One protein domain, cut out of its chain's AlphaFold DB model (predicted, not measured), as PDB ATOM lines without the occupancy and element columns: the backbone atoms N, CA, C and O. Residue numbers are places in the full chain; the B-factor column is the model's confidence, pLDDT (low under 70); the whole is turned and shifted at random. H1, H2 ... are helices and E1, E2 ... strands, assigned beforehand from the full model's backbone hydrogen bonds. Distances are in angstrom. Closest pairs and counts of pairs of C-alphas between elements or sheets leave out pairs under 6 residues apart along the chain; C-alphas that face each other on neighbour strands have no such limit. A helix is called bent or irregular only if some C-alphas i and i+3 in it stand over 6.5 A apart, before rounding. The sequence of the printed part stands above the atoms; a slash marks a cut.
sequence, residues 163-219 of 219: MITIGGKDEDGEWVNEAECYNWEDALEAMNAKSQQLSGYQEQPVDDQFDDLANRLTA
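What this domain is: This is residues 163 to 219 of the 219 residues of an uncharacterized protein of marine metagenome (UniProt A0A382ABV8). A small two-stranded hairpin, E1 and E2, makes a V with the helix H1, the two meeting near Ile 164, Cys 181 and Ala 187, and from this small body residues 195 to 219 stick out as a long free tail that ends with a second helix, H2. The tail takes in residues 195 to 199 of H1 and the whole of H2, and it makes much of the length. The printed part has 57 residues, with two named strands followed by two named helices in the order E1, E2, H1, H2; the sheet, in the order E1 - E2, is antiparallel, and the class is mixed, helices and strands. The whole is extended, with a radius of gyration of the C-alphas of 17.4 A, and flat, spanning 53 by 30 by 14 A.

Where its parts are: Start at C-alpha 164, at (29.123, 37.978, 8.960), where E1 begins; it runs through residues 164 to 169, 16.9 A from first to last C-alpha. After five residues E2 runs through residues 175 to 181, 17.5 A long. Then look for C-alpha 184 at (36.971, 42.267, 9.169): there H1 begins, residues 184 to 199, the longest helix at 22.0 A. H2 holds residues 206 to 216, 16.6 A long, and ends at C-alpha 216 at (46.395, 12.331, -21.318). H2 is neither bent nor irregular, but only just: C-alphas 207 and 210 are 6.0 A apart.

How they stand to each other: Look first at E1 and E2, a hairpin of antiparallel neighbours whose directions stand at 154 degrees. C-alphas 165 and 180 face each other at 4.5 A. Within hydrogen-bond range you will find N 166 and O 179 at 2.8 A, and N 176 and O 168 at 2.8 A. Next go to Ala 187 of H1: its C-alpha is 5.3 A from that of Cys 181, the closest C-alphas of E2 and H1. The closest of E1 and H1 are those of Ile 164 and Ala 187, 6.1 A apart. H2 is apart from E1, E2 and H1, with no C-alpha within 8 A of theirs. In H1 every O i to N i+4 pair is within hydrogen-bond range; in H2 it is 5 of 7.

The domain as a whole: The two C-alphas farthest apart are those of Tyr 182 and Ala 219, at 53.8 A; Ala 219 is the chain's last residue. Without residues 195 to 219, which stand free, the body of 32 residues spans 30 by 15 by 7 A. The printed part has no cut. The links E1 to E2 and E2 to H1 are tight, and H1 to H2 is short. The mean pLDDT of the printed part is 73.7; look at the B-factor column from residue 200 to 219 and you will find the model's confidence under 70, with a mean of 46 in H2.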
ATOM      1  N   MET A 163      28.937  41.246  11.508       96.06
ATOM      2  CA  MET A 163      29.532  41.576  10.209       96.06
ATOM      3  C   MET A 163      29.291  40.418   9.233       96.06
ATOM      4  O   MET A 163      28.815  40.622   8.118       96.06
ATOM      5  N   ILE A 164      29.518  39.183   9.686       96.00
ATOM      6  CA  ILE A 164      29.123  37.978   8.960       96.00
ATOM      7  C   ILE A 164      28.753  36.853   9.927       96.00
ATOM      8  O   ILE A 164      29.342  36.720  10.997       96.00
ATOM      9  N   THR A 165      27.798  36.021   9.515       94.44
ATOM     10  CA  THR A 165      27.539  34.713  10.123       94.44
ATOM     11  C   THR A 165      27.838  33.639   9.085       94.44
ATOM     12  O   THR A 165      27.341  33.719   7.958       94.44
ATOM     13  N   ILE A 166      28.615  32.629   9.451       91.56
ATOM     14  CA  ILE A 166      28.865  31.455   8.617       91.56
ATOM     15  C   ILE A 166      28.026  30.309   9.159       91.56
ATOM     16  O   ILE A 166      28.184  29.900  10.307       91.56
ATOM     17  N   GLY A 167      27.122  29.806   8.323       88.06
ATOM     18  CA  GLY A 167      26.335  28.617   8.618       88.06
ATOM     19  C   GLY A 167      26.932  27.368   7.977       88.06
ATOM     20  O   GLY A 167      27.522  27.420   6.891       88.06
ATOM     21  N   GLY A 168      26.708  26.223   8.603       82.56
ATOM     22  CA  GLY A 168      26.970  24.920   8.011       82.56
ATOM     23  C   GLY A 168      26.113  23.836   8.630       82.56
ATOM     24  O   GLY A 168      25.263  24.114   9.472       82.56
ATOM     25  N   LYS A 169      26.289  22.616   8.132       82.81
ATOM     26  CA  LYS A 169      25.595  21.452   8.670       82.81
ATOM     27  C   LYS A 169      26.497  20.765   9.677       82.81
ATOM     28  O   LYS A 169      27.659  20.517   9.359       82.81
ATOM     29  N   ASP A 170      25.958  20.471  10.849       82.56
ATOM     30  CA  ASP A 170      26.632  19.630  11.830       82.56
ATOM     31  C   ASP A 170      26.648  18.147  11.399       82.56
ATOM     32  O   ASP A 170      26.187  17.783  10.310       82.56
ATOM     33  N   GLU A 171      27.213  17.287  12.251       82.75
ATOM     34  CA  GLU A 171      27.308  15.839  12.013       82.75
ATOM     35  C   GLU A 171      25.930  15.167  11.863       82.75
ATOM     36  O   GLU A 171      25.811  14.158  11.165       82.75
ATOM     37  N   ASP A 172      24.888  15.760  12.452       82.31
ATOM     38  CA  ASP A 172      23.506  15.283  12.401       82.31
ATOM     39  C   ASP A 172      22.730  15.847  11.191       82.31
ATOM     40  O   ASP A 172      21.601  15.437  10.905       82.31
ATOM     41  N   GLY A 173      23.354  16.740  10.413       80.44
ATOM     42  CA  GLY A 173      22.786  17.356   9.216       80.44
ATOM     43  C   GLY A 173      21.920  18.590   9.485       80.44
ATOM     44  O   GLY A 173      21.307  19.102   8.535       80.44
ATOM     45  N   GLU A 174      21.890  19.072  10.726       85.75
ATOM     46  CA  GLU A 174      21.174  20.268  11.161       85.75
ATOM     47  C   GLU A 174      21.987  21.531  10.863       85.75
ATOM     48  O   GLU A 174      23.216  21.549  10.924       85.75
ATOM     49  N   TRP A 175      21.296  22.611  10.496       82.25
ATOM     50  CA  TRP A 175      21.957  23.883  10.205       82.25
ATOM     51  C   TRP A 175      22.325  24.605  11.496       82.25
ATOM     52  O   TRP A 175      21.450  25.015  12.258       82.25
ATOM     53  N   VAL A 176      23.620  24.826  11.687       86.75
ATOM     54  CA  VAL A 176      24.183  25.545  12.827       86.75
ATOM     55  C   VAL A 176      24.991  26.752  12.359       86.75
ATOM     56  O   VAL A 176      25.555  26.765  11.261       86.75
ATOM     57  N   ASN A 177      25.053  27.779  13.205       86.06
ATOM     58  CA  ASN A 177      25.983  28.888  13.020       86.06
ATOM     59  C   ASN A 177      27.366  28.430  13.494       86.06
ATOM     60  O   ASN A 177      27.587  28.251  14.689       86.06
ATOM     61  N   GLU A 178      28.280  28.219  12.552       88.06
ATOM     62  CA  GLU A 178      29.657  27.782  12.813       88.06
ATOM     63  C   GLU A 178      30.532  28.943  13.293       88.06
ATOM     64  O   GLU A 178      31.420  28.752  14.121       88.06
ATOM     65  N   ALA A 179      30.288  30.147  12.771       90.62
ATOM     66  CA  ALA A 179      31.013  31.347  13.163       90.62
ATOM     67  C   ALA A 179      30.125  32.589  13.086       90.62
ATOM     68  O   ALA A 179      29.297  32.734  12.184       90.62
ATOM     69  N   GLU A 180      30.357  33.513  14.009       95.12
ATOM     70  CA  GLU A 180      29.757  34.841  14.039       95.12
ATOM     71  C   GLU A 180      30.868  35.863  14.307       95.12
ATOM     72  O   GLU A 180      31.546  35.796  15.331       95.12
ATOM     73  N   CYS A 181      31.094  36.776  13.359       96.69
ATOM     74  CA  CYS A 181      32.241  37.685  13.372       96.69
ATOM     75  C   CYS A 181      31.784  39.150  13.391       96.69
ATOM     76  O   CYS A 181      30.818  39.518  12.720       96.69
ATOM     77  N   TYR A 182      32.525  39.999  14.109       96.62
ATOM     78  CA  TYR A 182      32.201  41.423  14.320       96.62
ATOM     79  C   TYR A 182      33.312  42.383  13.859       96.62
ATOM     80  O   TYR A 182      33.201  43.596  14.030       96.62
ATOM     81  N   ASN A 183      34.389  41.853  13.281       96.25
ATOM     82  CA  ASN A 183      35.474  42.611  12.661       96.25
ATOM     83  C   ASN A 183      35.875  41.953  11.334       96.25
ATOM     84  O   ASN A 183      35.471  40.824  11.042       96.25
ATOM     85  N   TRP A 184      36.632  42.691  10.523       95.75
ATOM     86  CA  TRP A 184      36.971  42.267   9.169       95.75
ATOM     87  C   TRP A 184      37.989  41.127   9.143       95.75
ATOM     88  O   TRP A 184      37.864  40.236   8.306       95.75
ATOM     89  N   GLU A 185      38.971  41.132  10.041       95.75
ATOM     90  CA  GLU A 185      40.012  40.107  10.093       95.75
ATOM     91  C   GLU A 185      39.413  38.715  10.344       95.75
ATOM     92  O   GLU A 185      39.613  37.807   9.531       95.75
ATOM     93  N   ASP A 186      38.597  38.584  11.392       96.56
ATOM     94  CA  ASP A 186      37.921  37.333  11.750       96.56
ATOM     95  C   ASP A 186      36.925  36.916  10.658       96.56
ATOM     96  O   ASP A 186      36.831  35.743  10.291       96.56
ATOM     97  N   ALA A 187      36.192  37.884  10.092       96.00
ATOM     98  CA  ALA A 187      35.254  37.630   9.002       96.00
ATOM     99  C   ALA A 187      35.965  37.075   7.760       96.00
ATOM    100  O   ALA A 187      35.481  36.130   7.132       96.00
ATOM    101  N   LEU A 188      37.115  37.646   7.392       95.44
ATOM    102  CA  LEU A 188      37.901  37.200   6.248       95.44
ATOM    103  C   LEU A 188      38.468  35.796   6.475       95.44
ATOM    104  O   LEU A 188      38.420  34.972   5.556       95.44
ATOM    105  N   GLU A 189      38.969  35.510   7.677       95.19
ATOM    106  CA  GLU A 189      39.438  34.177   8.055       95.19
ATOM    107  C   GLU A 189      38.309  33.143   7.956       95.19
ATOM    108  O   GLU A 189      38.451  32.143   7.246       95.19
ATOM    109  N   ALA A 190      37.150  33.427   8.557       94.69
ATOM    110  CA  ALA A 190      35.991  32.539   8.534       94.69
ATOM    111  C   ALA A 190      35.472  32.286   7.107       94.69
ATOM    112  O   ALA A 190      35.198  31.144   6.728       94.69
ATOM    113  N   MET A 191      35.389  33.325   6.267       95.12
ATOM    114  CA  MET A 191      34.999  33.170   4.861       95.12
ATOM    115  C   MET A 191      36.010  32.350   4.054       95.12
ATOM    116  O   MET A 191      35.616  31.578   3.176       95.12
ATOM    117  N   ASN A 192      37.310  32.513   4.317       93.56
ATOM    118  CA  ASN A 192      38.351  31.727   3.658       93.56
ATOM    119  C   ASN A 192      38.280  30.259   4.065       93.56
ATOM    120  O   ASN A 192      38.275  29.406   3.178       93.56
ATOM    121  N   ALA A 193      38.142  29.975   5.361       91.25
ATOM    122  CA  ALA A 193      37.944  28.623   5.864       91.25
ATOM    123  C   ALA A 193      36.700  27.981   5.231       91.25
ATOM    124  O   ALA A 193      36.779  26.877   4.692       91.25
ATOM    125  N   LYS A 194      35.573  28.704   5.177       90.94
ATOM    126  CA  LYS A 194      34.345  28.197   4.553       90.94
ATOM    127  C   LYS A 194      34.508  27.929   3.061       90.94
ATOM    128  O   LYS A 194      34.068  26.899   2.560       90.94
ATOM    129  N   SER A 195      35.153  28.843   2.341       88.62
ATOM    130  CA  SER A 195      35.439  28.669   0.916       88.62
ATOM    131  C   SER A 195      36.336  27.454   0.675       88.62
ATOM    132  O   SER A 195      36.080  26.709  -0.263       88.62
ATOM    133  N   GLN A 196      37.352  27.235   1.515       87.00
ATOM    134  CA  GLN A 196      38.229  26.066   1.434       87.00
ATOM    135  C   GLN A 196      37.472  24.771   1.724       87.00
ATOM    136  O   GLN A 196      37.632  23.820   0.972       87.00
ATOM    137  N   GLN A 197      36.603  24.737   2.738       83.94
ATOM    138  CA  GLN A 197      35.744  23.579   3.015       83.94
ATOM    139  C   GLN A 197      34.838  23.237   1.825       83.94
ATOM    140  O   GLN A 197      34.723  22.075   1.447       83.94
ATOM    141  N   LEU A 198      34.218  24.248   1.204       81.81
ATOM    142  CA  LEU A 198      33.347  24.055   0.041       81.81
ATOM    143  C   LEU A 198      34.121  23.581  -1.197       81.81
ATOM    144  O   LEU A 198      33.610  22.765  -1.961       81.81
ATOM    145  N   SER A 199      35.349  24.064  -1.391       77.94
ATOM    146  CA  SER A 199      36.258  23.569  -2.435       77.94
ATOM    147  C   SER A 199      36.865  22.196  -2.095       77.94
ATOM    148  O   SER A 199      37.245  21.458  -2.996       77.94
ATOM    149  N   GLY A 200      36.924  21.848  -0.808       52.41
ATOM    150  CA  GLY A 200      37.569  20.673  -0.218       52.41
ATOM    151  C   GLY A 200      36.719  19.402  -0.158       52.41
ATOM    152  O   GLY A 200      37.183  18.402   0.376       52.41
ATOM    153  N   TYR A 201      35.545  19.361  -0.800       47.81
ATOM    154  CA  TYR A 201      34.921  18.092  -1.223       47.81
ATOM    155  C   TYR A 201      35.554  17.548  -2.529       47.81
ATOM    156  O   TYR A 201      34.887  16.960  -3.380       47.81
ATOM    157  N   GLN A 202      36.862  17.779  -2.682       39.31
ATOM    158  CA  GLN A 202      37.790  17.168  -3.630       39.31
ATOM    159  C   GLN A 202      39.165  17.034  -2.951       39.31
ATOM    160  O   GLN A 202      40.151  17.614  -3.393       39.31
ATOM    161  N   GLU A 203      39.268  16.258  -1.872       37.81
ATOM    162  CA  GLU A 203      40.563  15.657  -1.535       37.81
ATOM    163  C   GLU A 203      40.820  14.500  -2.511       37.81
ATOM    164  O   GLU A 203      40.515  13.340  -2.239       37.81
ATOM    165  N   GLN A 204      41.359  14.819  -3.690       34.66
ATOM    166  CA  GLN A 204      42.302  13.905  -4.328       34.66
ATOM    167  C   GLN A 204      43.711  14.393  -3.980       34.66
ATOM    168  O   GLN A 204      43.986  15.585  -4.144       34.66
ATOM    169  N   PRO A 205      44.594  13.517  -3.469       38.53
ATOM    170  CA  PRO A 205      45.964  13.894  -3.159       38.53
ATOM    171  C   PRO A 205      46.666  14.428  -4.416       38.53
ATOM    172  O   PRO A 205      46.493  13.908  -5.516       38.53
ATOM    173  N   VAL A 206      47.458  15.489  -4.230       48.19
ATOM    174  CA  VAL A 206      48.148  16.258  -5.287       48.19
ATOM    175  C   VAL A 206      49.046  15.382  -6.174       48.19
ATOM    176  O   VAL A 206      49.302  15.739  -7.323       48.19
ATOM    177  N   ASP A 207      49.463  14.215  -5.687       45.97
ATOM    178  CA  ASP A 207      50.299  13.274  -6.433       45.97
ATOM    179  C   ASP A 207      49.552  12.587  -7.596       45.97
ATOM    180  O   ASP A 207      50.156  12.343  -8.639       45.97
ATOM    181  N   ASP A 208      48.232  12.377  -7.500       46.66
ATOM    182  CA  ASP A 208      47.458  11.684  -8.548       46.66
ATOM    183  C   ASP A 208      47.081  12.599  -9.734       46.66
ATOM    184  O   ASP A 208      46.762  12.126 -10.828       46.66
ATOM    185  N   GLN A 209      47.137  13.926  -9.559       48.53
ATOM    186  CA  GLN A 209      46.762  14.884 -10.610       48.53
ATOM    187  C   GLN A 209      47.873  15.106 -11.651       48.53
ATOM    188  O   GLN A 209      47.582  15.467 -12.795       48.53
ATOM    189  N   PHE A 210      49.139  14.863 -11.291       46.00
ATOM    190  CA  PHE A 210      50.254  14.937 -12.240       46.00
ATOM    191  C   PHE A 210      50.312  13.712 -13.164       46.00
ATOM    192  O   PHE A 210      50.623  13.863 -14.350       46.00
ATOM    193  N   ASP A 211      49.932  12.533 -12.666       49.34
ATOM    194  CA  ASP A 211      49.898  11.300 -13.456       49.34
ATOM    195  C   ASP A 211      48.713  11.262 -14.442       49.34
ATOM    196  O   ASP A 211      48.870  10.778 -15.569       49.34
ATOM    197  N   ASP A 212      47.549  11.830 -14.097       45.31
ATOM    198  CA  ASP A 212      46.413  11.931 -15.034       45.31
ATOM    199  C   ASP A 212      46.712  12.892 -16.200       45.31
ATOM    200  O   ASP A 212      46.399  12.606 -17.359       45.31
ATOM    201  N   LEU A 213      47.394  14.012 -15.931       41.91
ATOM    202  CA  LEU A 213      47.754  14.977 -16.973       41.91
ATOM    203  C   LEU A 213      48.852  14.434 -17.904       41.91
ATOM    204  O   LEU A 213      48.791  14.648 -19.116       41.91
ATOM    205  N   ALA A 214      49.827  13.695 -17.363       43.06
ATOM    206  CA  ALA A 214      50.886  13.066 -18.148       43.06
ATOM    207  C   ALA A 214      50.341  11.966 -19.073       43.06
ATOM    208  O   ALA A 214      50.678  11.944 -20.257       43.06
ATOM    209  N   ASN A 215      49.434  11.115 -18.579       46.69
ATOM    210  CA  ASN A 215      48.843  10.036 -19.375       46.69
ATOM    211  C   ASN A 215      47.927  10.546 -20.500       46.69
ATOM    212  O   ASN A 215      47.855   9.928 -21.563       46.69
ATOM    213  N   ARG A 216      47.269  11.698 -20.310       44.66
ATOM    214  CA  ARG A 216      46.395  12.331 -21.318       44.66
ATOM    215  C   ARG A 216      47.151  13.083 -22.410       44.66
ATOM    216  O   ARG A 216      46.559  13.398 -23.435       44.66
ATOM    217  N   LEU A 217      48.437  13.362 -22.206       39.44
ATOM    218  CA  LEU A 217      49.308  13.994 -23.202       39.44
ATOM    219  C   LEU A 217      50.092  12.975 -24.044       39.44
ATOM    220  O   LEU A 217      50.730  13.359 -25.025       39.44
ATOM    221  N   THR A 218      50.039  11.689 -23.685       45.28
ATOM    222  CA  THR A 218      50.731  10.593 -24.387       45.28
ATOM    223  C   THR A 218      49.802   9.562 -25.044       45.28
ATOM    224  O   THR A 218      50.301   8.565 -25.566       45.28
ATOM    225  N   ALA A 219      48.484   9.790 -25.050       38.84
ATOM    226  CA  ALA A 219      47.486   8.993 -25.777       38.84
ATOM    227  C   ALA A 219      46.897   9.795 -26.946       38.84
ATOM    228  O   ALA A 219      46.681   9.186 -28.019       38.84
TER     229      ALA A 219